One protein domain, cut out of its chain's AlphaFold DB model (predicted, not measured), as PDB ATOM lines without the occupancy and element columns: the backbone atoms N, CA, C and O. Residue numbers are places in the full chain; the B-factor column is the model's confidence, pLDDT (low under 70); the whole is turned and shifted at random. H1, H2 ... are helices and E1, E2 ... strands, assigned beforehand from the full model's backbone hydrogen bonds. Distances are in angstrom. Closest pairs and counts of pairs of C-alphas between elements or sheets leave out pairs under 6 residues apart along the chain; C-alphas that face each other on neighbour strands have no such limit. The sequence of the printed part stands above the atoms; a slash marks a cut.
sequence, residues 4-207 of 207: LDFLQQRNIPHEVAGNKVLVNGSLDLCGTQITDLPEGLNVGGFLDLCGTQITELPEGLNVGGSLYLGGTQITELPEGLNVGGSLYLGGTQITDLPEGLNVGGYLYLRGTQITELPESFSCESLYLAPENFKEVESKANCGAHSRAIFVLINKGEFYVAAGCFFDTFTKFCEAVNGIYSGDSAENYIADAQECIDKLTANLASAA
ATOM      1  N   LEU A   4      36.139  46.335 -25.918       94.94
ATOM      2  CA  LEU A   4      37.009  47.329 -25.272       94.94
ATOM      3  C   LEU A   4      36.354  47.980 -24.045       94.94
ATOM      4  O   LEU A   4      37.016  48.148 -23.022       94.94
ATOM      5  N   ASP A   5      35.053  48.273 -24.116       95.19
ATOM      6  CA  ASP A   5      34.303  48.820 -22.979       95.19
ATOM      7  C   ASP A   5      34.277  47.816 -21.818       95.19
ATOM      8  O   ASP A   5      34.482  48.189 -20.663       95.19
ATOM      9  N   PHE A   6      34.081  46.526 -22.120       96.75
ATOM     10  CA  PHE A   6      34.123  45.454 -21.125       96.75
ATOM     11  C   PHE A   6      35.500  45.341 -20.463       96.75
ATOM     12  O   PHE A   6      35.586  45.297 -19.234       96.75
ATOM     13  N   LEU A   7      36.575  45.340 -21.259       97.44
ATOM     14  CA  LEU A   7      37.946  45.255 -20.751       97.44
ATOM     15  C   LEU A   7      38.267  46.435 -19.821       97.44
ATOM     16  O   LEU A   7      38.806  46.229 -18.733       97.44
ATOM     17  N   GLN A   8      37.879  47.656 -20.205       96.44
ATOM     18  CA  GLN A   8      38.054  48.858 -19.386       96.44
ATOM     19  C   GLN A   8      37.221  48.805 -18.101       96.44
ATOM     20  O   GLN A   8      37.751  49.033 -17.015       96.44
ATOM     21  N   GLN A   9      35.934  48.450 -18.195       96.75
ATOM     22  CA  GLN A   9      35.034  48.366 -17.040       96.75
ATOM     23  C   GLN A   9      35.511  47.337 -16.007       96.75
ATOM     24  O   GLN A   9      35.355  47.543 -14.803       96.75
ATOM     25  N   ARG A  10      36.074  46.218 -16.470       96.56
ATOM     26  CA  ARG A  10      36.584  45.136 -15.618       96.56
ATOM     27  C   ARG A  10      38.045  45.322 -15.212       96.56
ATOM     28  O   ARG A  10      38.565  44.481 -14.486       96.56
ATOM     29  N   ASN A  11      38.687  46.407 -15.650       97.12
ATOM     30  CA  ASN A  11      40.103  46.680 -15.419       97.12
ATOM     31  C   ASN A  11      41.001  45.493 -15.830       97.12
ATOM     32  O   ASN A  11      41.960  45.153 -15.136       97.12
ATOM     33  N   ILE A  12      40.652  44.836 -16.942       97.50
ATOM     34  CA  ILE A  12      41.421  43.729 -17.515       97.50
ATOM     35  C   ILE A  12      42.628  44.331 -18.244       97.50
ATOM     36  O   ILE A  12      42.428  45.175 -19.122       97.50
ATOM     37  N   PRO A  13      43.872  43.930 -17.920       97.00
ATOM     38  CA  PRO A  13      45.054  44.411 -18.626       97.00
ATOM     39  C   PRO A  13      44.996  44.052 -20.112       97.00
ATOM     40  O   PRO A  13      44.876  42.879 -20.469       97.00
ATOM     41  N   HIS A  14      45.086  45.066 -20.968       97.81
ATOM     42  CA  HIS A  14      45.063  44.905 -22.415       97.81
ATOM     43  C   HIS A  14      45.885  45.992 -23.104       97.81
ATOM     44  O   HIS A  14      46.068  47.088 -22.572       97.81
ATOM     45  N   GLU A  15      46.345  45.687 -24.311       97.75
ATOM     46  CA  GLU A  15      47.019  46.626 -25.202       97.75
ATOM     47  C   GLU A  15      46.219  46.756 -26.498       97.75
ATOM     48  O   GLU A  15      45.653  45.782 -26.997       97.75
ATOM     49  N   VAL A  16      46.166  47.970 -27.046       96.06
ATOM     50  CA  VAL A  16      45.497  48.253 -28.319       96.06
ATOM     51  C   VAL A  16      46.514  48.871 -29.268       96.06
ATOM     52  O   VAL A  16      47.098  49.913 -28.963       96.06
ATOM     53  N   ALA A  17      46.714  48.238 -30.422       92.06
ATOM     54  CA  ALA A  17      47.633  48.696 -31.457       92.06
ATOM     55  C   ALA A  17      46.970  48.575 -32.837       92.06
ATOM     56  O   ALA A  17      46.953  47.509 -33.452       92.06
ATOM     57  N   GLY A  18      46.412  49.683 -33.333       88.81
ATOM     58  CA  GLY A  18      45.607  49.671 -34.558       88.81
ATOM     59  C   GLY A  18      44.285  48.930 -34.341       88.81
ATOM     60  O   GLY A  18      43.547  49.272 -33.421       88.81
ATOM     61  N   ASN A  19      43.992  47.929 -35.179       84.69
ATOM     62  CA  ASN A  19      42.833  47.041 -35.008       84.69
ATOM     63  C   ASN A  19      43.088  45.895 -34.013       84.69
ATOM     64  O   ASN A  19      42.130  45.306 -33.524       84.69
ATOM     65  N   LYS A  20      44.350  45.616 -33.663       91.81
ATOM     66  CA  LYS A  20      44.704  44.499 -32.783       91.81
ATOM     67  C   LYS A  20      44.449  44.835 -31.322       91.81
ATOM     68  O   LYS A  20      44.873  45.886 -30.828       91.81
ATOM     69  N   VAL A  21      43.831  43.887 -30.628       96.62
ATOM     70  CA  VAL A  21      43.641  43.906 -29.176       96.62
ATOM     71  C   VAL A  21      44.393  42.723 -28.585       96.62
ATOM     72  O   VAL A  21      44.144  41.582 -28.965       96.62
ATOM     73  N   LEU A  22      45.314  42.995 -27.666       97.88
ATOM     74  CA  LEU A  22      46.093  41.977 -26.969       97.88
ATOM     75  C   LEU A  22      45.653  41.895 -25.509       97.88
ATOM     76  O   LEU A  22      45.706  42.885 -24.781       97.88
ATOM     77  N   VAL A  23      45.269  40.699 -25.074       98.38
ATOM     78  CA  VAL A  23      44.994  40.353 -23.678       98.38
ATOM     79  C   VAL A  23      46.008  39.291 -23.267       98.38
ATOM     80  O   VAL A  23      45.901  38.143 -23.673       98.38
ATOM     81  N   ASN A  24      47.016  39.655 -22.466       95.94
ATOM     82  CA  ASN A  24      48.114  38.735 -22.116       95.94
ATOM     83  C   ASN A  24      47.670  37.530 -21.264       95.94
ATOM     84  O   ASN A  24      48.346  36.506 -21.245       95.94
ATOM     85  N   GLY A  25      46.567  37.665 -20.526       97.00
ATOM     86  CA  GLY A  25      45.997  36.605 -19.694       97.00
ATOM     87  C   GLY A  25      44.817  35.899 -20.356       97.00
ATOM     88  O   GLY A  25      44.612  35.978 -21.565       97.00
ATOM     89  N   SER A  26      44.024  35.215 -19.536       98.50
ATOM     90  CA  SER A  26      42.753  34.640 -19.970       98.50
ATOM     91  C   SER A  26      41.648  35.690 -20.039       98.50
ATOM     92  O   SER A  26      41.632  36.642 -19.255       98.50
ATOM     93  N   LEU A  27      40.696  35.475 -20.940       98.56
ATOM     94  CA  LEU A  27      39.535  36.322 -21.150       98.56
ATOM     95  C   LEU A  27      38.258  35.481 -21.044       98.56
ATOM     96  O   LEU A  27      37.948  34.675 -21.915       98.56
ATOM     97  N   ASP A  28      37.518  35.687 -19.960       98.44
ATOM     98  CA  ASP A  28      36.215  35.064 -19.739       98.44
ATOM     99  C   ASP A  28      35.102  36.035 -20.160       98.44
ATOM    100  O   ASP A  28      34.894  37.073 -19.518       98.44
ATOM    101  N   LEU A  29      34.424  35.716 -21.265       98.19
ATOM    102  CA  LEU A  29      33.253  36.435 -21.773       98.19
ATOM    103  C   LEU A  29      31.965  35.621 -21.600       98.19
ATOM    104  O   LEU A  29      30.926  36.027 -22.130       98.19
ATOM    105  N   CYS A  30      32.006  34.513 -20.859       97.88
ATOM    106  CA  CYS A  30      30.890  33.592 -20.718       97.88
ATOM    107  C   CYS A  30      29.634  34.307 -20.196       97.88
ATOM    108  O   CYS A  30      29.669  35.068 -19.223       97.88
ATOM    109  N   GLY A  31      28.508  34.109 -20.887       95.81
ATOM    110  CA  GLY A  31      27.213  34.712 -20.556       95.81
ATOM    111  C   GLY A  31      27.162  36.245 -20.631       95.81
ATOM    112  O   GLY A  31      26.210  36.858 -20.138       95.81
ATOM    113  N   THR A  32      28.180  36.900 -21.199       96.69
ATOM    114  CA  THR A  32      28.171  38.356 -21.383       96.69
ATOM    115  C   THR A  32      27.329  38.770 -22.593       96.69
ATOM    116  O   THR A  32      27.052  37.992 -23.497       96.69
ATOM    117  N   GLN A  33      26.955  40.053 -22.639       94.31
ATOM    118  CA  GLN A  33      26.206  40.659 -23.751       94.31
ATOM    119  C   GLN A  33      27.126  41.180 -24.872       94.31
ATOM    120  O   GLN A  33      26.851  42.218 -25.493       94.31
ATOM    121  N   ILE A  34      28.284  40.545 -25.047       95.19
ATOM    122  CA  ILE A  34      29.190  40.821 -26.163       95.19
ATOM    123  C   ILE A  34      28.649  40.088 -27.389       95.19
ATOM    124  O   ILE A  34      28.238  38.932 -27.302       95.19
ATOM    125  N   THR A  35      28.601  40.802 -28.509       94.56
ATOM    126  CA  THR A  35      28.072  40.303 -29.784       94.56
ATOM    127  C   THR A  35      29.168  40.068 -30.809       94.56
ATOM    128  O   THR A  35      28.979  39.242 -31.686       94.56
ATOM    129  N   ASP A  36      30.317  40.740 -30.675       95.06
ATOM    130  CA  ASP A  36      31.381  40.729 -31.679       95.06
ATOM    131  C   ASP A  36      32.757  40.856 -31.010       95.06
ATOM    132  O   ASP A  36      32.902  41.492 -29.955       95.06
ATOM    133  N   LEU A  37      33.777  40.287 -31.652       96.94
ATOM    134  CA  LEU A  37      35.185  40.406 -31.271       96.94
ATOM    135  C   LEU A  37      35.943  41.231 -32.326       96.94
ATOM    136  O   LEU A  37      35.609  41.161 -33.505       96.94
ATOM    137  N   PRO A  38      36.956  42.023 -31.939       94.25
ATOM    138  CA  PRO A  38      37.749  42.787 -32.896       94.25
ATOM    139  C   PRO A  38      38.672  41.880 -33.723       94.25
ATOM    140  O   PRO A  38      39.201  40.891 -33.212       94.25
ATOM    141  N   GLU A  39      38.921  42.266 -34.977       92.19
ATOM    142  CA  GLU A  39      39.936  41.644 -35.837       92.19
ATOM    143  C   GLU A  39      41.308  41.570 -35.165       92.19
ATOM    144  O   GLU A  39      41.758  42.515 -34.513       92.19
ATOM    145  N   GLY A  40      42.007  40.446 -35.345       88.19
ATOM    146  CA  GLY A  40      43.336  40.260 -34.769       88.19
ATOM    147  C   GLY A  40      43.368  40.275 -33.236       88.19
ATOM    148  O   GLY A  40      44.412  40.604 -32.659       88.19
ATOM    149  N   LEU A  41      42.248  39.951 -32.574       96.88
ATOM    150  CA  LEU A  41      42.214  39.677 -31.140       96.88
ATOM    151  C   LEU A  41      43.217  38.565 -30.804       96.88
ATOM    152  O   LEU A  41      43.180  37.474 -31.370       96.88
ATOM    153  N   ASN A  42      44.097  38.841 -29.849       97.88
ATOM    154  CA  ASN A  42      45.054  37.879 -29.327       97.88
ATOM    155  C   ASN A  42      44.849  37.728 -27.819       97.88
ATOM    156  O   ASN A  42      44.936  38.708 -27.074       97.88
ATOM    157  N   VAL A  43      44.565  36.504 -27.380       98.62
ATOM    158  CA  VAL A  43      44.382  36.149 -25.972       98.62
ATOM    159  C   VAL A  43      45.492  35.182 -25.581       98.62
ATOM    160  O   VAL A  43      45.556  34.074 -26.101       98.62
ATOM    161  N   GLY A  44      46.379  35.579 -24.669       98.25
ATOM    162  CA  GLY A  44      47.518  34.758 -24.246       98.25
ATOM    163  C   GLY A  44      47.112  33.537 -23.414       98.25
ATOM    164  O   GLY A  44      47.785  32.510 -23.461       98.25
ATOM    165  N   GLY A  45      46.007  33.639 -22.670       98.50
ATOM    166  CA  GLY A  45      45.401  32.544 -21.913       98.50
ATOM    167  C   GLY A  45      44.223  31.891 -22.640       98.50
ATOM    168  O   GLY A  45      44.187  31.821 -23.865       98.50
ATOM    169  N   PHE A  46      43.253  31.388 -21.873       98.75
ATOM    170  CA  PHE A  46      42.016  30.848 -22.444       98.75
ATOM    171  C   PHE A  46      41.062  31.965 -22.884       98.75
ATOM    172  O   PHE A  46      41.083  33.055 -22.312       98.75
ATOM    173  N   LEU A  47      40.186  31.662 -23.840       98.88
ATOM    174  CA  LEU A  47      39.061  32.500 -24.244       98.88
ATOM    175  C   LEU A  47      37.760  31.705 -24.089       98.88
ATOM    176  O   LEU A  47      37.575  30.685 -24.753       98.88
ATOM    177  N   ASP A  48      36.872  32.165 -23.211       98.81
ATOM    178  CA  ASP A  48      35.548  31.563 -23.029       98.81
ATOM    179  C   ASP A  48      34.462  32.463 -23.625       98.81
ATOM    180  O   ASP A  48      34.262  33.588 -23.166       98.81
ATOM    181  N   LEU A  49      33.787  31.973 -24.668       98.56
ATOM    182  CA  LEU A  49      32.692  32.651 -25.364       98.56
ATOM    183  C   LEU A  49      31.335  31.989 -25.095       98.56
ATOM    184  O   LEU A  49      30.344  32.361 -25.730       98.56
ATOM    185  N   CYS A  50      31.261  31.006 -24.194       98.00
ATOM    186  CA  CYS A  50      30.050  30.218 -24.001       98.00
ATOM    187  C   CYS A  50      28.852  31.101 -23.623       98.00
ATOM    188  O   CYS A  50      28.947  31.998 -22.785       98.00
ATOM    189  N   GLY A  51      27.699  30.858 -24.249       93.12
ATOM    190  CA  GLY A  51      26.475  31.624 -23.980       93.12
ATOM    191  C   GLY A  51      26.555  33.123 -24.305       93.12
ATOM    192  O   GLY A  51      25.743  33.894 -23.791       93.12
ATOM    193  N   THR A  52      27.526  33.554 -25.114       96.19
ATOM    194  CA  THR A  52      27.514  34.885 -25.739       96.19
ATOM    195  C   THR A  52      26.619  34.893 -26.980       96.19
ATOM    196  O   THR A  52      26.272  33.849 -27.529       96.19
ATOM    197  N   GLN A  53      26.276  36.089 -27.463       93.81
ATOM    198  CA  GLN A  53      25.515  36.271 -28.705       93.81
ATOM    199  C   GLN A  53      26.420  36.395 -29.943       93.81
ATOM    200  O   GLN A  53      25.986  36.929 -30.961       93.81
ATOM    201  N   ILE A  54      27.673  35.939 -29.844       95.81
ATOM    202  CA  ILE A  54      28.635  35.955 -30.947       95.81
ATOM    203  C   ILE A  54      28.190  34.966 -32.029       95.81
ATOM    204  O   ILE A  54      27.789  33.835 -31.736       95.81
ATOM    205  N   THR A  55      28.256  35.422 -33.280       96.19
ATOM    206  CA  THR A  55      27.856  34.650 -34.471       96.19
ATOM    207  C   THR A  55      29.030  34.308 -35.388       96.19
ATOM    208  O   THR A  55      28.925  33.371 -36.173       96.19
ATOM    209  N   GLU A  56      30.163  34.994 -35.235       97.12
ATOM    210  CA  GLU A  56      31.379  34.790 -36.023       97.12
ATOM    211  C   GLU A  56      32.631  35.012 -35.162       97.12
ATOM    212  O   GLU A  56      32.630  35.816 -34.224       97.12
ATOM    213  N   LEU A  57      33.707  34.283 -35.467       97.88
ATOM    214  CA  LEU A  57      35.035  34.574 -34.927       97.88
ATOM    215  C   LEU A  57      35.797  35.448 -35.930       97.88
ATOM    216  O   LEU A  57      35.725  35.187 -37.129       97.88
ATOM    217  N   PRO A  58      36.564  36.445 -35.469       95.31
ATOM    218  CA  PRO A  58      37.281  37.335 -36.366       95.31
ATOM    219  C   PRO A  58      38.474  36.637 -37.027       95.31
ATOM    220  O   PRO A  58      39.141  35.797 -36.412       95.31
ATOM    221  N   GLU A  59      38.817  37.070 -38.242       92.38
ATOM    222  CA  GLU A  59      40.079  36.691 -38.877       92.38
ATOM    223  C   GLU A  59      41.284  37.058 -37.994       92.38
ATOM    224  O   GLU A  59      41.333  38.100 -37.323       92.38
ATOM    225  N   GLY A  60      42.286  36.177 -37.994       90.56
ATOM    226  CA  GLY A  60      43.507  36.362 -37.213       90.56
ATOM    227  C   GLY A  60      43.330  36.215 -35.699       90.56
ATOM    228  O   GLY A  60      44.239  36.608 -34.960       90.56
ATOM    229  N   LEU A  61      42.203  35.661 -35.226       96.62
ATOM    230  CA  LEU A  61      42.040  35.262 -33.829       96.62
ATOM    231  C   LEU A  61      43.138  34.267 -33.432       96.62
ATOM    232  O   LEU A  61      43.307  33.217 -34.051       96.62
ATOM    233  N   ASN A  62      43.854  34.582 -32.354       96.75
ATOM    234  CA  ASN A  62      44.835  33.686 -31.750       96.75
ATOM    235  C   ASN A  62      44.539  33.519 -30.259       96.75
ATOM    236  O   ASN A  62      44.405  34.509 -29.535       96.75
ATOM    237  N   VAL A  63      44.468  32.269 -29.803       98.62
ATOM    238  CA  VAL A  63      44.233  31.924 -28.398       98.62
ATOM    239  C   VAL A  63      45.378  31.039 -27.925       98.62
ATOM    240  O   VAL A  63      45.538  29.919 -28.394       98.62
ATOM    241  N   GLY A  64      46.200  31.530 -26.998       98.44
ATOM    242  CA  GLY A  64      47.346  30.794 -26.461       98.44
ATOM    243  C   GLY A  64      46.946  29.616 -25.569       98.44
ATOM    244  O   GLY A  64      47.674  28.631 -25.486       98.44
ATOM    245  N   GLY A  65      45.779  29.697 -24.926       98.62
ATOM    246  CA  GLY A  65      45.170  28.625 -24.141       98.62
ATOM    247  C   GLY A  65      43.991  27.957 -24.850       98.62
ATOM    248  O   GLY A  65      43.961  27.830 -26.071       98.62
ATOM    249  N   SER A  66      43.018  27.492 -24.067       98.81
ATOM    250  CA  SER A  66      41.812  26.839 -24.590       98.81
ATOM    251  C   SER A  66      40.777  27.842 -25.105       98.81
ATOM    252  O   SER A  66      40.636  28.928 -24.546       98.81
ATOM    253  N   LEU A  67      40.018  27.449 -26.126       98.88
ATOM    254  CA  LEU A  67      38.903  28.199 -26.695       98.88
ATOM    255  C   LEU A  67      37.592  27.434 -26.471       98.88
ATOM    256  O   LEU A  67      37.445  26.287 -26.903       98.88
ATOM    257  N   TYR A  68      36.640  28.079 -25.800       98.81
ATOM    258  CA  TYR A  68      35.330  27.514 -25.491       98.81
ATOM    259  C   TYR A  68      34.246  28.248 -26.285       98.81
ATOM    260  O   TYR A  68      34.014  29.435 -26.062       98.81
ATOM    261  N   LEU A  69      33.588  27.543 -27.211       98.12
ATOM    262  CA  LEU A  69      32.540  28.098 -28.083       98.12
ATOM    263  C   LEU A  69      31.146  27.534 -27.778       98.12
ATOM    264  O   LEU A  69      30.196  27.798 -28.514       98.12
ATOM    265  N   GLY A  70      31.010  26.724 -26.728       93.88
ATOM    266  CA  GLY A  70      29.793  25.964 -26.471       93.88
ATOM    267  C   GLY A  70      28.547  26.841 -26.325       93.88
ATOM    268  O   GLY A  70      28.538  27.821 -25.580       93.88
ATOM    269  N   GLY A  71      27.478  26.485 -27.041       87.25
ATOM    270  CA  GLY A  71      26.212  27.223 -27.004       87.25
ATOM    271  C   GLY A  71      26.269  28.628 -27.613       87.25
ATOM    272  O   GLY A  71      25.425  29.457 -27.281       87.25
ATOM    273  N   THR A  72      27.262  28.915 -28.459       96.06
ATOM    274  CA  THR A  72      27.270  30.107 -29.320       96.06
ATOM    275  C   THR A  72      26.517  29.841 -30.625       96.06
ATOM    276  O   THR A  72      26.274  28.694 -31.003       96.06
ATOM    277  N   GLN A  73      26.185  30.909 -31.353       94.81
ATOM    278  CA  GLN A  73      25.541  30.827 -32.669       94.81
ATOM    279  C   GLN A  73      26.557  30.781 -33.822       94.81
ATOM    280  O   GLN A  73      26.195  31.056 -34.964       94.81
ATOM    281  N   ILE A  74      27.817  30.457 -33.520       96.94
ATOM    282  CA  ILE A  74      28.897  30.362 -34.502       96.94
ATOM    283  C   ILE A  74      28.624  29.190 -35.449       96.94
ATOM    284  O   ILE A  74      28.244  28.095 -35.014       96.94
ATOM    285  N   THR A  75      28.809  29.449 -36.743       97.00
ATOM    286  CA  THR A  75      28.566  28.491 -37.837       97.00
ATOM    287  C   THR A  75      29.842  28.061 -38.557       97.00
ATOM    288  O   THR A  75      29.850  27.007 -39.178       97.00
ATOM    289  N   GLU A  76      30.935  28.810 -38.415       97.38
ATOM    290  CA  GLU A  76      32.219  28.516 -39.054       97.38
ATOM    291  C   GLU A  76      33.401  28.940 -38.173       97.38
ATOM    292  O   GLU A  76      33.282  29.821 -37.314       97.38
ATOM    293  N   LEU A  77      34.550  28.292 -38.376       98.19
ATOM    294  CA  LEU A  77      35.831  28.720 -37.813       98.19
ATOM    295  C   LEU A  77      36.643  29.416 -38.917       98.19
ATOM    296  O   LEU A  77      36.679  28.903 -40.034       98.19
ATOM    297  N   PRO A  78      37.330  30.533 -38.624       96.38
ATOM    298  CA  PRO A  78      38.112  31.247 -39.621       96.38
ATOM    299  C   PRO A  78      39.335  30.430 -40.049       96.38
ATOM    300  O   PRO A  78      39.940  29.711 -39.243       96.38
ATOM    301  N   GLU A  79      39.741  30.588 -41.310       94.75
ATOM    302  CA  GLU A  79      41.006  30.040 -41.795       94.75
ATOM    303  C   GLU A  79      42.183  30.560 -40.954       94.75
ATOM    304  O   GLU A  79      42.231  31.719 -40.534       94.75
ATOM    305  N   GLY A  80      43.151  29.681 -40.684       91.50
ATOM    306  CA  GLY A  80      44.327  30.028 -39.886       91.50
ATOM    307  C   GLY A  80      44.068  30.204 -38.384       91.50
ATOM    308  O   GLY A  80      44.968  30.671 -37.681       91.50
ATOM    309  N   LEU A  81      42.886  29.823 -37.872       96.69
ATOM    310  CA  LEU A  81      42.629  29.773 -36.431       96.69
ATOM    311  C   LEU A  81      43.684  28.907 -35.727       96.69
ATOM    312  O   LEU A  81      43.865  27.730 -36.044       96.69
ATOM    313  N   ASN A  82      44.340  29.490 -34.725       94.94
ATOM    314  CA  ASN A  82      45.316  28.806 -33.889       94.94
ATOM    315  C   ASN A  82      44.876  28.821 -32.423       94.94
ATOM    316  O   ASN A  82      44.671  29.889 -31.837       94.94
ATOM    317  N   VAL A  83      44.777  27.629 -31.831       98.56
ATOM    318  CA  VAL A  83      44.421  27.430 -30.422       98.56
ATOM    319  C   VAL A  83      45.544  26.648 -29.750       98.56
ATOM    320  O   VAL A  83      45.739  25.473 -30.034       98.56
ATOM    321  N   GLY A  84      46.299  27.280 -28.855       98.44
ATOM    322  CA  GLY A  84      47.426  26.643 -28.165       98.44
ATOM    323  C   GLY A  84      47.004  25.597 -27.128       98.44
ATOM    324  O   GLY A  84      47.787  24.710 -26.801       98.44
ATOM    325  N   GLY A  85      45.769  25.675 -26.630       98.50
ATOM    326  CA  GLY A  85      45.159  24.693 -25.738       98.50
ATOM    327  C   GLY A  85      44.102  23.839 -26.435       98.50
ATOM    328  O   GLY A  85      44.286  23.367 -27.551       98.50
ATOM    329  N   SER A  86      42.987  23.608 -25.745       98.69
ATOM    330  CA  SER A  86      41.884  22.775 -26.241       98.69
ATOM    331  C   SER A  86      40.799  23.601 -26.927       98.69
ATOM    332  O   SER A  86      40.523  24.720 -26.505       98.69
ATOM    333  N   LEU A  87      40.146  23.034 -27.936       98.75
ATOM    334  CA  LEU A  87      39.035  23.636 -28.665       98.75
ATOM    335  C   LEU A  87      37.741  22.862 -28.390       98.75
ATOM    336  O   LEU A  87      37.631  21.677 -28.718       98.75
ATOM    337  N   TYR A  88      36.756  23.542 -27.802       98.56
ATOM    338  CA  TYR A  88      35.453  22.970 -27.458       98.56
ATOM    339  C   TYR A  88      34.350  23.556 -28.340       98.56
ATOM    340  O   TYR A  88      33.975  24.718 -28.174       98.56
ATOM    341  N   LEU A  89      33.813  22.730 -29.245       97.00
ATOM    342  CA  LEU A  89      32.805  23.129 -30.239       97.00
ATOM    343  C   LEU A  89      31.390  22.612 -29.933       97.00
ATOM    344  O   LEU A  89      30.452  22.919 -30.664       97.00
ATOM    345  N   GLY A  90      31.215  21.799 -28.889       94.06
ATOM    346  CA  GLY A  90      29.935  21.147 -28.600       94.06
ATOM    347  C   GLY A  90      28.781  22.142 -28.431       94.06
ATOM    348  O   GLY A  90      28.892  23.105 -27.675       94.06
ATOM    349  N   GLY A  91      27.663  21.902 -29.118       91.44
ATOM    350  CA  GLY A  91      26.496  22.788 -29.089       91.44
ATOM    351  C   GLY A  91      26.627  24.056 -29.941       91.44
ATOM    352  O   GLY A  91      25.861  24.989 -29.726       91.44
ATOM    353  N   THR A  92      27.593  24.106 -30.863       96.00
ATOM    354  CA  THR A  92      27.651  25.108 -31.943       96.00
ATOM    355  C   THR A  92      26.932  24.602 -33.197       96.00
ATOM    356  O   THR A  92      26.587  23.423 -33.303       96.00
ATOM    357  N   GLN A  93      26.742  25.491 -34.176       95.38
ATOM    358  CA  GLN A  93      26.159  25.165 -35.482       95.38
ATOM    359  C   GLN A  93      27.228  24.898 -36.552       95.38
ATOM    360  O   GLN A  93      26.914  24.921 -37.738       95.38
ATOM    361  N   ILE A  94      28.472  24.655 -36.133       96.94
ATOM    362  CA  ILE A  94      29.594  24.362 -37.023       96.94
ATOM    363  C   ILE A  94      29.391  22.992 -37.675       96.94
ATOM    364  O   ILE A  94      29.125  21.997 -36.986       96.94
ATOM    365  N   THR A  95      29.524  22.959 -39.001       96.94
ATOM    366  CA  THR A  95      29.415  21.753 -39.836       96.94
ATOM    367  C   THR A  95      30.756  21.273 -40.373       96.94
ATOM    368  O   THR A  95      30.892  20.084 -40.642       96.94
ATOM    369  N   ASP A  96      31.754  22.155 -40.445       97.31
ATOM    370  CA  ASP A  96      33.036  21.887 -41.094       97.31
ATOM    371  C   ASP A  96      34.196  22.482 -40.284       97.31
ATOM    372  O   ASP A  96      34.047  23.494 -39.592       97.31
ATOM    373  N   LEU A  97      35.369  21.848 -40.361       98.12
ATOM    374  CA  LEU A  97      36.615  22.387 -39.813       98.12
ATOM    375  C   LEU A  97      37.474  22.949 -40.955       98.12
ATOM    376  O   LEU A  97      37.518  22.337 -42.022       98.12
ATOM    377  N   PRO A  98      38.195  24.065 -40.745       97.38
ATOM    378  CA  PRO A  98      39.060  24.625 -41.770       97.38
ATOM    379  C   PRO A  98      40.275  23.724 -42.014       97.38
ATOM    380  O   PRO A  98      40.818  23.108 -41.090       97.38
ATOM    381  N   GLU A  99      40.732  23.701 -43.263       97.38
ATOM    382  CA  GLU A  99      41.951  23.002 -43.658       97.38
ATOM    383  C   GLU A  99      43.163  23.564 -42.898       97.38
ATOM    384  O   GLU A  99      43.329  24.777 -42.748       97.38
ATOM    385  N   GLY A 100      44.019  22.681 -42.386       96.06
ATOM    386  CA  GLY A 100      45.197  23.071 -41.614       96.06
ATOM    387  C   GLY A 100      44.915  23.556 -40.186       96.06
ATOM    388  O   GLY A 100      45.821  24.127 -39.574       96.06
ATOM    389  N   LEU A 101      43.711  23.333 -39.636       98.06
ATOM    390  CA  LEU A 101      43.380  23.685 -38.248       98.06
ATOM    391  C   LEU A 101      44.429  23.138 -37.266       98.06
ATOM    392  O   LEU A 101      44.722  21.937 -37.253       98.06
ATOM    393  N   ASN A 102      44.947  24.016 -36.402       97.00
ATOM    394  CA  ASN A 102      45.928  23.662 -35.382       97.00
ATOM    395  C   ASN A 102      45.389  23.894 -33.965       97.00
ATOM    396  O   ASN A 102      45.140  25.029 -33.549       97.00
ATOM    397  N   VAL A 103      45.273  22.801 -33.212       98.62
ATOM    398  CA  VAL A 103      44.877  22.778 -31.802       98.62
ATOM    399  C   VAL A 103      46.008  22.144 -30.994       98.62
ATOM    400  O   VAL A 103      46.480  21.064 -31.318       98.62
ATOM    401  N   GLY A 104      46.479  22.796 -29.938       98.06
ATOM    402  CA  GLY A 104      47.597  22.283 -29.142       98.06
ATOM    403  C   GLY A 104      47.212  21.164 -28.172       98.06
ATOM    404  O   GLY A 104      48.083  20.410 -27.760       98.06
ATOM    405  N   GLY A 105      45.926  21.047 -27.823       98.19
ATOM    406  CA  GLY A 105      45.392  20.067 -26.877       98.19
ATOM    407  C   GLY A 105      44.220  19.258 -27.439       98.19
ATOM    408  O   GLY A 105      44.300  18.674 -28.522       98.19
ATOM    409  N   TYR A 106      43.113  19.215 -26.690       97.94
ATOM    410  CA  TYR A 106      41.912  18.466 -27.063       97.94
ATOM    411  C   TYR A 106      41.122  19.171 -28.169       97.94
ATOM    412  O   TYR A 106      40.703  20.311 -27.986       97.94
ATOM    413  N   LEU A 107      40.831  18.471 -29.263       98.44
ATOM    414  CA  LEU A 107      39.809  18.856 -30.234       98.44
ATOM    415  C   LEU A 107      38.509  18.108 -29.913       98.44
ATOM    416  O   LEU A 107      38.405  16.897 -30.121       98.44
ATOM    417  N   TYR A 108      37.531  18.822 -29.353       97.38
ATOM    418  CA  TYR A 108      36.280  18.244 -28.868       97.38
ATOM    419  C   TYR A 108      35.113  18.558 -29.811       97.38
ATOM    420  O   TYR A 108      34.534  19.647 -29.778       97.38
ATOM    421  N   LEU A 109      34.752  17.563 -30.622       96.88
ATOM    422  CA  LEU A 109      33.727  17.622 -31.670       96.88
ATOM    423  C   LEU A 109      32.398  16.971 -31.263       96.88
ATOM    424  O   LEU A 109      31.432  16.998 -32.026       96.88
ATOM    425  N   ARG A 110      32.304  16.344 -30.083       94.62
ATOM    426  CA  ARG A 110      31.036  15.733 -29.646       94.62
ATOM    427  C   ARG A 110      29.952  16.795 -29.477       94.62
ATOM    428  O   ARG A 110      30.187  17.844 -28.880       94.62
ATOM    429  N   GLY A 111      28.750  16.481 -29.958       93.06
ATOM    430  CA  GLY A 111      27.622  17.414 -29.944       93.06
ATOM    431  C   GLY A 111      27.726  18.527 -30.990       93.06
ATOM    432  O   GLY A 111      27.103  19.568 -30.804       93.06
ATOM    433  N   THR A 112      28.522  18.330 -32.045       95.56
ATOM    434  CA  THR A 112      28.529  19.168 -33.258       95.56
ATOM    435  C   THR A 112      27.765  18.476 -34.391       95.56
ATOM    436  O   THR A 112      27.383  17.309 -34.264       95.56
ATOM    437  N   GLN A 113      27.555  19.194 -35.498       95.25
ATOM    438  CA  GLN A 113      26.983  18.656 -36.738       95.25
ATOM    439  C   GLN A 113      28.063  18.254 -37.757       95.25
ATOM    440  O   GLN A 113      27.746  17.989 -38.913       95.25
ATOM    441  N   ILE A 114      29.328  18.200 -37.329       96.94
ATOM    442  CA  ILE A 114      30.456  17.818 -38.176       96.94
ATOM    443  C   ILE A 114      30.356  16.324 -38.497       96.94
ATOM    444  O   ILE A 114      30.189  15.497 -37.596       96.94
ATOM    445  N   THR A 115      30.455  16.000 -39.786       96.75
ATOM    446  CA  THR A 115      30.375  14.619 -40.308       96.75
ATOM    447  C   THR A 115      31.568  14.227 -41.180       96.75
ATOM    448  O   THR A 115      31.758  13.044 -41.471       96.75
ATOM    449  N   GLU A 116      32.406  15.197 -41.540       96.81
ATOM    450  CA  GLU A 116      33.619  15.030 -42.338       96.81
ATOM    451  C   GLU A 116      34.774  15.771 -41.648       96.81
ATOM    452  O   GLU A 116      34.560  16.726 -40.895       96.81
ATOM    453  N   LEU A 117      35.999  15.280 -41.831       97.56
ATOM    454  CA  LEU A 117      37.218  15.893 -41.298       97.56
ATOM    455  C   LEU A 117      38.043  16.451 -42.468       97.56
ATOM    456  O   LEU A 117      37.999  15.871 -43.551       97.56
ATOM    457  N   PRO A 118      38.789  17.554 -42.276       97.25
ATOM    458  CA  PRO A 118      39.635  18.122 -43.324       97.25
ATOM    459  C   PRO A 118      40.787  17.171 -43.673       97.25
ATOM    460  O   PRO A 118      41.154  16.312 -42.866       97.25
ATOM    461  N   GLU A 119      41.399  17.354 -44.848       97.19
ATOM    462  CA  GLU A 119      42.490  16.487 -45.316       97.19
ATOM    463  C   GLU A 119      43.702  16.551 -44.376       97.19
ATOM    464  O   GLU A 119      44.409  15.553 -44.189       97.19
ATOM    465  N   SER A 120      43.947  17.717 -43.770       97.31
ATOM    466  CA  SER A 120      44.977  17.924 -42.761       97.31
ATOM    467  C   SER A 120      44.496  18.783 -41.591       97.31
ATOM    468  O   SER A 120      44.127  19.944 -41.739       97.31
ATOM    469  N   PHE A 121      44.676  18.265 -40.375       98.06
ATOM    470  CA  PHE A 121      44.621  19.033 -39.127       98.06
ATOM    471  C   PHE A 121      45.604  18.476 -38.085       98.06
ATOM    472  O   PHE A 121      46.184  17.391 -38.247       98.06
ATOM    473  N   SER A 122      45.822  19.225 -37.003       97.88
ATOM    474  CA  SER A 122      46.607  18.779 -35.848       97.88
ATOM    475  C   SER A 122      45.899  19.044 -34.524       97.88
ATOM    476  O   SER A 122      45.349  20.118 -34.288       97.88
ATOM    477  N   CYS A 123      45.954  18.044 -33.648       98.25
ATOM    478  CA  CYS A 123      45.555  18.110 -32.246       98.25
ATOM    479  C   CYS A 123      46.418  17.159 -31.409       98.25
ATOM    480  O   CYS A 123      46.987  16.218 -31.956       98.25
ATOM    481  N   GLU A 124      46.484  17.344 -30.091       97.06
ATOM    482  CA  GLU A 124      47.066  16.327 -29.195       97.06
ATOM    483  C   GLU A 124      46.107  15.142 -29.018       97.06
ATOM    484  O   GLU A 124      46.504  14.014 -28.722       97.06
ATOM    485  N   SER A 125      44.805  15.395 -29.134       95.94
ATOM    486  CA  SER A 125      43.763  14.431 -28.792       95.94
ATOM    487  C   SER A 125      42.455  14.765 -29.485       95.94
ATOM    488  O   SER A 125      41.974  15.894 -29.394       95.94
ATOM    489  N   LEU A 126      41.833  13.761 -30.095       97.62
ATOM    490  CA  LEU A 126      40.579  13.909 -30.824       97.62
ATOM    491  C   LEU A 126      39.426  13.247 -30.064       97.62
ATOM    492  O   LEU A 126      39.494  12.067 -29.719       97.62
ATOM    493  N   TYR A 127      38.352  14.001 -29.831       95.44
ATOM    494  CA  TYR A 127      37.111  13.496 -29.247       95.44
ATOM    495  C   TYR A 127      35.941  13.789 -30.172       95.44
ATOM    496  O   TYR A 127      35.501  14.928 -30.290       95.44
ATOM    497  N   LEU A 128      35.382  12.741 -30.764       96.12
ATOM    498  CA  LEU A 128      34.239  12.826 -31.664       96.12
ATOM    499  C   LEU A 128      33.173  11.774 -31.318       96.12
ATOM    500  O   LEU A 128      33.330  11.001 -30.360       96.12
ATOM    501  N   ALA A 129      32.062  11.815 -32.048       95.44
ATOM    502  CA  ALA A 129      31.025  10.789 -32.065       95.44
ATOM    503  C   ALA A 129      31.216   9.971 -33.358       95.44
ATOM    504  O   ALA A 129      30.801  10.452 -34.410       95.44
ATOM    505  N   PRO A 130      31.933   8.829 -33.326       94.00
ATOM    506  CA  PRO A 130      32.381   8.127 -34.537       94.00
ATOM    507  C   PRO A 130      31.231   7.703 -35.451       94.00
ATOM    508  O   PRO A 130      31.395   7.678 -36.661       94.00
ATOM    509  N   GLU A 131      30.045   7.467 -34.897       94.38
ATOM    510  CA  GLU A 131      28.824   7.172 -35.644       94.38
ATOM    511  C   GLU A 131      28.408   8.265 -36.648       94.38
ATOM    512  O   GLU A 131      27.642   7.980 -37.567       94.38
ATOM    513  N   ASN A 132      28.909   9.495 -36.494       95.38
ATOM    514  CA  ASN A 132      28.623  10.608 -37.400       95.38
ATOM    515  C   ASN A 132      29.576  10.671 -38.604       95.38
ATOM    516  O   ASN A 132      29.315  11.441 -39.526       95.38
ATOM    517  N   PHE A 133      30.665   9.899 -38.606       96.06
ATOM    518  CA  PHE A 133      31.745  10.022 -39.582       96.06
ATOM    519  C   PHE A 133      31.873   8.744 -40.403       96.06
ATOM    520  O   PHE A 133      32.104   7.664 -39.867       96.06
ATOM    521  N   LYS A 134      31.779   8.864 -41.729       92.12
ATOM    522  CA  LYS A 134      31.983   7.721 -42.638       92.12
ATOM    523  C   LYS A 134      33.450   7.307 -42.747       92.12
ATOM    524  O   LYS A 134      33.742   6.156 -43.050       92.12
ATOM    525  N   GLU A 135      34.352   8.255 -42.516       93.75
ATOM    526  CA  GLU A 135      35.799   8.100 -42.702       93.75
ATOM    527  C   GLU A 135      36.540   7.865 -41.381       93.75
ATOM    528  O   GLU A 135      37.761   8.000 -41.303       93.75
ATOM    529  N   VAL A 136      35.798   7.516 -40.327       97.44
ATOM    530  CA  VAL A 136      36.353   7.202 -39.014       97.44
ATOM    531  C   VAL A 136      35.873   5.826 -38.590       97.44
ATOM    532  O   VAL A 136      34.678   5.574 -38.478       97.44
ATOM    533  N   GLU A 137      36.817   4.954 -38.265       98.00
ATOM    534  CA  GLU A 137      36.537   3.717 -37.544       98.00
ATOM    535  C   GLU A 137      36.895   3.866 -36.075       98.00
ATOM    536  O   GLU A 137      37.770   4.648 -35.692       98.00
ATOM    537  N   SER A 138      36.210   3.116 -35.217       97.19
ATOM    538  CA  SER A 138      36.484   3.180 -33.788       97.19
ATOM    539  C   SER A 138      36.314   1.847 -33.088       97.19
ATOM    540  O   SER A 138      35.540   0.980 -33.501       97.19
ATOM    541  N   LYS A 139      37.017   1.710 -31.967       96.69
ATOM    542  CA  LYS A 139      36.834   0.599 -31.042       96.69
ATOM    543  C   LYS A 139      36.829   1.132 -29.620       96.69
ATOM    544  O   LYS A 139      37.689   1.914 -29.223       96.69
ATOM    545  N   ALA A 140      35.807   0.746 -28.867       94.44
ATOM    546  CA  ALA A 140      35.698   1.056 -27.450       94.44
ATOM    547  C   ALA A 140      36.364  -0.040 -26.612       94.44
ATOM    548  O   ALA A 140      36.493  -1.181 -27.053       94.44
ATOM    549  N   ASN A 141      36.684   0.293 -25.361       91.94
ATOM    550  CA  ASN A 141      37.238  -0.639 -24.379       91.94
ATOM    551  C   ASN A 141      38.580  -1.271 -24.800       91.94
ATOM    552  O   ASN A 141      38.855  -2.417 -24.454       91.94
ATOM    553  N   CYS A 142      39.419  -0.519 -25.515       89.06
ATOM    554  CA  CYS A 142      40.731  -0.977 -25.954       89.06
ATOM    555  C   CYS A 142      41.756  -0.934 -24.816       89.06
ATOM    556  O   CYS A 142      41.833   0.037 -24.045       89.06
ATOM    557  N   GLY A 143      42.567  -1.989 -24.763       77.50
ATOM    558  CA  GLY A 143      43.674  -2.178 -23.828       77.50
ATOM    559  C   GLY A 143      43.342  -1.987 -22.339       77.50
ATOM    560  O   GLY A 143      42.194  -2.021 -21.896       77.50
ATOM    561  N   ALA A 144      44.384  -1.794 -21.524       73.69
ATOM    562  CA  ALA A 144      44.296  -1.873 -20.059       73.69
ATOM    563  C   ALA A 144      43.432  -0.788 -19.380       73.69
ATOM    564  O   ALA A 144      43.047  -0.948 -18.224       73.69
ATOM    565  N   HIS A 145      43.128   0.318 -20.069       77.56
ATOM    566  CA  HIS A 145      42.372   1.443 -19.500       77.56
ATOM    567  C   HIS A 145      41.000   1.639 -20.145       77.56
ATOM    568  O   HIS A 145      40.392   2.688 -19.946       77.56
ATOM    569  N   SER A 146      40.519   0.657 -20.916       83.75
ATOM    570  CA  SER A 146      39.227   0.736 -21.608       83.75
ATOM    571  C   SER A 146      39.088   2.011 -22.454       83.75
ATOM    572  O   SER A 146      38.050   2.674 -22.447       83.75
ATOM    573  N   ARG A 147      40.161   2.393 -23.160       85.25
ATOM    574  CA  ARG A 147      40.174   3.611 -23.980       85.25
ATOM    575  C   ARG A 147      39.354   3.402 -25.248       85.25
ATOM    576  O   ARG A 147      39.255   2.287 -25.752       85.25
ATOM    577  N   ALA A 148      38.785   4.480 -25.772       92.94
ATOM    578  CA  ALA A 148      38.335   4.494 -27.156       92.94
ATOM    579  C   ALA A 148      39.539   4.765 -28.064       92.94
ATOM    580  O   ALA A 148      40.350   5.645 -27.764       92.94
ATOM    581  N   ILE A 149      39.637   4.000 -29.146       95.88
ATOM    582  CA  ILE A 149      40.523   4.264 -30.276       95.88
ATOM    583  C   ILE A 149      39.667   4.791 -31.422       95.88
ATOM    584  O   ILE A 149      38.605   4.230 -31.699       95.88
ATOM    585  N   PHE A 150      40.151   5.832 -32.087       97.56
ATOM    586  CA  PHE A 150      39.630   6.310 -33.363       97.56
ATOM    587  C   PHE A 150      40.719   6.159 -34.421       97.56
ATOM    588  O   PHE A 150      41.878   6.471 -34.149       97.56
ATOM    589  N   VAL A 151      40.352   5.700 -35.611       98.31
ATOM    590  CA  VAL A 151      41.231   5.601 -36.775       98.31
ATOM    591  C   VAL A 151      40.608   6.369 -37.924       98.31
ATOM    592  O   VAL A 151      39.427   6.196 -38.206       98.31
ATOM    593  N   LEU A 152      41.409   7.204 -38.576       98.31
ATOM    594  CA  LEU A 152      41.014   8.028 -39.719       98.31
ATOM    595  C   LEU A 152      42.204   8.269 -40.646       98.31
ATOM    596  O   LEU A 152      43.341   7.947 -40.293       98.31
ATOM    597  N   ILE A 153      41.951   8.863 -41.809       98.00
ATOM    598  CA  ILE A 153      43.004   9.361 -42.695       98.00
ATOM    599  C   ILE A 153      43.241  10.840 -42.393       98.00
ATOM    600  O   ILE A 153      42.306  11.630 -42.348       98.00
ATOM    601  N   ASN A 154      44.499  11.210 -42.178       98.00
ATOM    602  CA  ASN A 154      44.938  12.595 -42.023       98.00
ATOM    603  C   ASN A 154      46.288  12.721 -42.730       98.00
ATOM    604  O   ASN A 154      47.160  11.866 -42.563       98.00
ATOM    605  N   LYS A 155      46.461  13.755 -43.557       97.00
ATOM    606  CA  LYS A 155      47.665  13.960 -44.384       97.00
ATOM    607  C   LYS A 155      47.995  12.758 -45.284       97.00
ATOM    608  O   LYS A 155      49.160  12.477 -45.553       97.00
ATOM    609  N   GLY A 156      46.966  12.040 -45.742       96.81
ATOM    610  CA  GLY A 156      47.105  10.858 -46.599       96.81
ATOM    611  C   GLY A 156      47.598   9.591 -45.889       96.81
ATOM    612  O   GLY A 156      47.868   8.597 -46.560       96.81
ATOM    613  N   GLU A 157      47.706   9.594 -44.557       98.19
ATOM    614  CA  GLU A 157      48.147   8.444 -43.762       98.19
ATOM    615  C   GLU A 157      47.098   8.054 -42.715       98.19
ATOM    616  O   GLU A 157      46.294   8.879 -42.281       98.19
ATOM    617  N   PHE A 158      47.124   6.797 -42.263       98.50
ATOM    618  CA  PHE A 158      46.292   6.366 -41.139       98.50
ATOM    619  C   PHE A 158      46.802   6.972 -39.833       98.50
ATOM    620  O   PHE A 158      47.920   6.688 -39.390       98.50
ATOM    621  N   TYR A 159      45.946   7.765 -39.201       98.69
ATOM    622  CA  TYR A 159      46.142   8.321 -37.872       98.69
ATOM    623  C   TYR A 159      45.317   7.549 -36.848       98.69
ATOM    624  O   TYR A 159      44.212   7.089 -37.132       98.69
ATOM    625  N   VAL A 160      45.855   7.445 -35.636       98.38
ATOM    626  CA  VAL A 160      45.192   6.847 -34.478       98.38
ATOM    627  C   VAL A 160      45.030   7.914 -33.406       98.38
ATOM    628  O   VAL A 160      46.013   8.535 -33.013       98.38
ATOM    629  N   ALA A 161      43.815   8.095 -32.890       97.62
ATOM    630  CA  ALA A 161      43.561   8.847 -31.664       97.62
ATOM    631  C   ALA A 161      43.241   7.905 -30.498       97.62
ATOM    632  O   ALA A 161      42.368   7.047 -30.620       97.62
ATOM    633  N   ALA A 162      43.925   8.076 -29.359       94.62
ATOM    634  CA  ALA A 162      43.753   7.220 -28.177       94.62
ATOM    635  C   ALA A 162      44.143   7.921 -26.854       94.62
ATOM    636  O   ALA A 162      45.244   7.751 -26.318       94.62
ATOM    637  N   GLY A 163      43.213   8.668 -26.253       90.81
ATOM    638  CA  GLY A 163      43.511   9.513 -25.087       90.81
ATOM    639  C   GLY A 163      44.386  10.700 -25.497       90.81
ATOM    640  O   GLY A 163      44.068  11.342 -26.489       90.81
ATOM    641  N   CYS A 164      45.480  10.952 -24.769       91.38
ATOM    642  CA  CYS A 164      46.498  11.976 -25.073       91.38
ATOM    643  C   CYS A 164      47.426  11.577 -26.234       91.38
ATOM    644  O   CYS A 164      48.646  11.606 -26.097       91.38
ATOM    645  N   PHE A 165      46.857  11.082 -27.330       95.81
ATOM    646  CA  PHE A 165      47.608  10.658 -28.503       95.81
ATOM    647  C   PHE A 165      46.780  10.908 -29.758       95.81
ATOM    648  O   PHE A 165      45.621  10.489 -29.805       95.81
ATOM    649  N   PHE A 166      47.396  11.530 -30.761       98.00
ATOM    650  CA  PHE A 166      46.896  11.633 -32.127       98.00
ATOM    651  C   PHE A 166      48.077  11.758 -33.097       98.00
ATOM    652  O   PHE A 166      48.673  12.823 -33.234       98.00
ATOM    653  N   ASP A 167      48.448  10.658 -33.745       98.56
ATOM    654  CA  ASP A 167      49.511  10.639 -34.756       98.56
ATOM    655  C   ASP A 167      49.377   9.391 -35.647       98.56
ATOM    656  O   ASP A 167      48.431   8.615 -35.492       98.56
ATOM    657  N   THR A 168      50.316   9.188 -36.572       98.62
ATOM    658  CA  THR A 168      50.315   8.036 -37.483       98.62
ATOM    659  C   THR A 168      50.291   6.695 -36.744       98.62
ATOM    660  O   THR A 168      50.790   6.566 -35.621       98.62
ATOM    661  N   PHE A 169      49.774   5.651 -37.396       98.50
ATOM    662  CA  PHE A 169      49.774   4.292 -36.842       98.50
ATOM    663  C   PHE A 169      51.177   3.802 -36.445       98.50
ATOM    664  O   PHE A 169      51.342   3.171 -35.403       98.50
ATOM    665  N   THR A 170      52.216   4.147 -37.212       98.50
ATOM    666  CA  THR A 170      53.605   3.821 -36.852       98.50
ATOM    667  C   THR A 170      53.994   4.425 -35.506       98.50
ATOM    668  O   THR A 170      54.478   3.711 -34.628       98.50
ATOM    669  N   LYS A 171      53.724   5.717 -35.301       98.50
ATOM    670  CA  LYS A 171      54.015   6.386 -34.030       98.50
ATOM    671  C   LYS A 171      53.120   5.906 -32.896       98.50
ATOM    672  O   LYS A 171      53.552   5.897 -31.748       98.50
ATOM    673  N   PHE A 172      51.899   5.471 -33.200       97.88
ATOM    674  CA  PHE A 172      51.035   4.822 -32.218       97.88
ATOM    675  C   PHE A 172      51.681   3.533 -31.704       97.88
ATOM    676  O   PHE A 172      51.801   3.351 -30.494       97.88
ATOM    677  N   CYS A 173      52.183   2.682 -32.602       97.62
ATOM    678  CA  CYS A 173      52.916   1.472 -32.233       97.62
ATOM    679  C   CYS A 173      54.169   1.784 -31.399       97.62
ATOM    680  O   CYS A 173      54.428   1.103 -30.407       97.62
ATOM    681  N   GLU A 174      54.938   2.814 -31.763       98.12
ATOM    682  CA  GLU A 174      56.102   3.263 -30.986       98.12
ATOM    683  C   GLU A 174      55.704   3.735 -29.581       98.12
ATOM    684  O   GLU A 174      56.295   3.300 -28.591       98.12
ATOM    685  N   ALA A 175      54.669   4.573 -29.475       96.31
ATOM    686  CA  ALA A 175      54.175   5.092 -28.206       96.31
ATOM    687  C   ALA A 175      53.635   3.975 -27.300       96.31
ATOM    688  O   ALA A 175      53.968   3.921 -26.115       96.31
ATOM    689  N   VAL A 176      52.849   3.047 -27.853       95.31
ATOM    690  CA  VAL A 176      52.315   1.895 -27.115       95.31
ATOM    691  C   VAL A 176      53.445   1.007 -26.600       95.31
ATOM    692  O   VAL A 176      53.443   0.683 -25.415       95.31
ATOM    693  N   ASN A 177      54.434   0.669 -27.430       96.12
ATOM    694  CA  ASN A 177      55.578  -0.154 -27.011       96.12
ATOM    695  C   ASN A 177      56.525   0.568 -26.038       96.12
ATOM    696  O   ASN A 177      57.267  -0.081 -25.302       96.12
ATOM    697  N   GLY A 178      56.512   1.903 -26.016       95.94
ATOM    698  CA  GLY A 178      57.240   2.698 -25.028       95.94
ATOM    699  C   GLY A 178      56.584   2.721 -23.642       95.94
ATOM    700  O   GLY A 178      57.271   2.978 -22.654       95.94
ATOM    701  N   ILE A 179      55.275   2.460 -23.554       92.69
ATOM    702  CA  ILE A 179      54.480   2.575 -22.316       92.69
ATOM    703  C   ILE A 179      54.050   1.203 -21.775       92.69
ATOM    704  O   ILE A 179      54.038   0.990 -20.561       92.69
ATOM    705  N   TYR A 180      53.681   0.278 -22.658       92.12
ATOM    706  CA  TYR A 180      53.117  -1.031 -22.339       92.12
ATOM    707  C   TYR A 180      54.042  -2.160 -22.811       92.12
ATOM    708  O   TYR A 180      54.905  -1.967 -23.662       92.12
ATOM    709  N   SER A 181      53.846  -3.365 -22.273       90.94
ATOM    710  CA  SER A 181      54.587  -4.564 -22.675       90.94
ATOM    711  C   SER A 181      53.695  -5.809 -22.704       90.94
ATOM    712  O   SER A 181      52.610  -5.824 -22.112       90.94
ATOM    713  N   GLY A 182      54.155  -6.842 -23.421       92.19
ATOM    714  CA  GLY A 182      53.438  -8.109 -23.607       92.19
ATOM    715  C   GLY A 182      52.038  -7.915 -24.190       92.19
ATOM    716  O   GLY A 182      51.802  -6.976 -24.954       92.19
ATOM    717  N   ASP A 183      51.094  -8.747 -23.746       90.38
ATOM    718  CA  ASP A 183      49.704  -8.768 -24.216       90.38
ATOM    719  C   ASP A 183      49.033  -7.384 -24.201       90.38
ATOM    720  O   ASP A 183      48.187  -7.092 -25.038       90.38
ATOM    721  N   SER A 184      49.395  -6.493 -23.269       89.19
ATOM    722  CA  SER A 184      48.802  -5.149 -23.223       89.19
ATOM    723  C   SER A 184      49.181  -4.303 -24.439       89.19
ATOM    724  O   SER A 184      48.316  -3.632 -24.999       89.19
ATOM    725  N   ALA A 185      50.453  -4.329 -24.843       93.19
ATOM    726  CA  ALA A 185      50.919  -3.606 -26.024       93.19
ATOM    727  C   ALA A 185      50.372  -4.247 -27.306       93.19
ATOM    728  O   ALA A 185      49.841  -3.550 -28.170       93.19
ATOM    729  N   GLU A 186      50.438  -5.579 -27.381       94.19
ATOM    730  CA  GLU A 186      49.950  -6.356 -28.522       94.19
ATOM    731  C   GLU A 186      48.454  -6.118 -28.769       94.19
ATOM    732  O   GLU A 186      48.061  -5.849 -29.902       94.19
ATOM    733  N   ASN A 187      47.633  -6.109 -27.713       93.38
ATOM    734  CA  ASN A 187      46.196  -5.857 -27.827       93.38
ATOM    735  C   ASN A 187      45.886  -4.431 -28.308       93.38
ATOM    736  O   ASN A 187      45.042  -4.270 -29.182       93.38
ATOM    737  N   TYR A 188      46.577  -3.398 -27.804       93.75
ATOM    738  CA  TYR A 188      46.365  -2.020 -28.276       93.75
ATOM    739  C   TYR A 188      46.675  -1.868 -29.769       93.75
ATOM    740  O   TYR A 188      45.921  -1.223 -30.499       93.75
ATOM    741  N   ILE A 189      47.783  -2.457 -30.222       96.19
ATOM    742  CA  ILE A 189      48.199  -2.401 -31.626       96.19
ATOM    743  C   ILE A 189      47.225  -3.194 -32.502       96.19
ATOM    744  O   ILE A 189      46.810  -2.693 -33.546       96.19
ATOM    745  N   ALA A 190      46.812  -4.386 -32.065       96.44
ATOM    746  CA  ALA A 190      45.831  -5.200 -32.775       96.44
ATOM    747  C   ALA A 190      44.467  -4.500 -32.885       96.44
ATOM    748  O   ALA A 190      43.865  -4.508 -33.955       96.44
ATOM    749  N   ASP A 191      44.005  -3.843 -31.817       96.44
ATOM    750  CA  ASP A 191      42.756  -3.075 -31.803       96.44
ATOM    751  C   ASP A 191      42.773  -1.926 -32.826       96.44
ATOM    752  O   ASP A 191      41.790  -1.712 -33.539       96.44
ATOM    753  N   ALA A 192      43.888  -1.193 -32.917       97.44
ATOM    754  CA  ALA A 192      44.060  -0.133 -33.908       97.44
ATOM    755  C   ALA A 192      44.171  -0.689 -35.337       97.44
ATOM    756  O   ALA A 192      43.527  -0.159 -36.242       97.44
ATOM    757  N   GLN A 193      44.921  -1.779 -35.542       98.44
ATOM    758  CA  GLN A 193      45.037  -2.434 -36.850       98.44
ATOM    759  C   GLN A 193      43.680  -2.952 -37.347       98.44
ATOM    760  O   GLN A 193      43.338  -2.747 -38.506       98.44
ATOM    761  N   GLU A 194      42.864  -3.544 -36.472       97.75
ATOM    762  CA  GLU A 194      41.511  -3.990 -36.824       97.75
ATOM    763  C   GLU A 194      40.640  -2.821 -37.319       97.75
ATOM    764  O   GLU A 194      39.863  -2.977 -38.262       97.75
ATOM    765  N   CYS A 195      40.769  -1.637 -36.708       98.25
ATOM    766  CA  CYS A 195      40.070  -0.435 -37.166       98.25
ATOM    767  C   CYS A 195      40.584   0.040 -38.536       98.25
ATOM    768  O   CYS A 195      39.776   0.417 -39.381       98.25
ATOM    769  N   ILE A 196      41.899  -0.020 -38.787       98.56
ATOM    770  CA  ILE A 196      42.495   0.299 -40.098       98.56
ATOM    771  C   ILE A 196      41.970  -0.644 -41.182       98.56
ATOM    772  O   ILE A 196      41.577  -0.189 -42.257       98.56
ATOM    773  N   ASP A 197      41.930  -1.947 -40.906       98.31
ATOM    774  CA  ASP A 197      41.466  -2.953 -41.863       98.31
ATOM    775  C   ASP A 197      39.991  -2.721 -42.230       98.31
ATOM    776  O   ASP A 197      39.626  -2.758 -43.409       98.31
ATOM    777  N   LYS A 198      39.146  -2.409 -41.234       97.62
ATOM    778  CA  LYS A 198      37.735  -2.039 -41.445       97.62
ATOM    779  C   LYS A 198      37.592  -0.762 -42.262       97.62
ATOM    780  O   LYS A 198      36.838  -0.756 -43.231       97.62
ATOM    781  N   LEU A 199      38.341   0.287 -41.917       97.38
ATOM    782  CA  LEU A 199      38.273   1.564 -42.624       97.38
ATOM    783  C   LEU A 199      38.694   1.387 -44.086       97.38
ATOM    784  O   LEU A 199      38.007   1.845 -44.994       97.38
ATOM    785  N   THR A 200      39.771   0.635 -44.323       97.31
ATOM    786  CA  THR A 200      40.253   0.298 -45.669       97.31
ATOM    787  C   THR A 200      39.189  -0.441 -46.477       97.31
ATOM    788  O   THR A 200      38.943  -0.101 -47.635       97.31
ATOM    789  N   ALA A 201      38.533  -1.439 -45.877       96.25
ATOM    790  CA  ALA A 201      37.471  -2.192 -46.536       96.25
ATOM    791  C   ALA A 201      36.258  -1.309 -46.875       96.25
ATOM    792  O   ALA A 201      35.727  -1.403 -47.985       96.25
ATOM    793  N   ASN A 202      35.853  -0.422 -45.961       92.75
ATOM    794  CA  ASN A 202      34.745   0.509 -46.175       92.75
ATOM    795  C   ASN A 202      35.046   1.482 -47.320       92.75
ATOM    796  O   ASN A 202      34.232   1.613 -48.234       92.75
ATOM    797  N   LEU A 203      36.237   2.089 -47.324       90.38
ATOM    798  CA  LEU A 203      36.678   2.997 -48.387       90.38
ATOM    799  C   LEU A 203      36.754   2.297 -49.750       90.38
ATOM    800  O   LEU A 203      36.293   2.843 -50.749       90.38
ATOM    801  N   ALA A 204      37.261   1.061 -49.796       91.44
ATOM    802  CA  ALA A 204      37.314   0.279 -51.032       91.44
ATOM    803  C   ALA A 204      35.923  -0.101 -51.566       91.44
ATOM    804  O   ALA A 204      35.763  -0.273 -52.769       91.44
ATOM    805  N   SER A 205      34.920  -0.247 -50.692       88.44
ATOM    806  CA  SER A 205      33.541  -0.566 -51.088       88.44
ATOM    807  C   SER A 205      32.733   0.637 -51.587       88.44
ATOM    808  O   SER A 205      31.675   0.452 -52.188       88.44
ATOM    809  N   ALA A 206      33.212   1.855 -51.321       80.56
ATOM    810  CA  ALA A 206      32.565   3.106 -51.705       80.56
ATOM    811  C   ALA A 206      33.074   3.683 -53.044       80.56
ATOM    812  O   ALA A 206      32.463   4.625 -53.554       80.56
ATOM    813  N   ALA A 207      34.166   3.132 -53.589       71.12
ATOM    814  CA  ALA A 207      34.786   3.512 -54.863       71.12
ATOM    815  C   ALA A 207      34.252   2.685 -56.047       71.12
ATOM    816  O   ALA A 207      34.119   3.267 -57.149       71.12
TER     817      ALA A 207
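This is residues 4 to 207 of the 207 residues of an uncharacterized protein of Alteromonas mediterranea UM7 (UniProt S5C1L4). With little regular structure, the printed part is a solenoid of stacked turns from E2 to E4, with H1 and E1 at one end. The antiparallel meander sheet E5 E6 E7 E8 caps the other, H2 and H3 over its far face. Under half of its 204 residues are in named elements, in the order H1, E1 to E8, H2, H3; the class is mixed. It is compact, radius of gyration of the C-alphas 19.2 A, spanning 59 by 37 by 26 A.

E3, residues 106 to 108, is parallel to E4, residues 125 to 127, with N 107 and O 125 2.8 A apart. H3, residues 183 to 206, touches H2, residues 169 to 179; the closest C-alphas, Val 176 and Ala 185, are 5.8 A apart. Both have every O i to N i+4 pair within hydrogen-bond range.

H1, residues 4 to 9, begins at (37.009, 47.329, -25.272). H3, 34.5 A long, ends at (32.565, 3.106, -51.705).

The printed part has no cut; the link of residues 24 to 105 is long; no printed residue is under 70 in pLDDT.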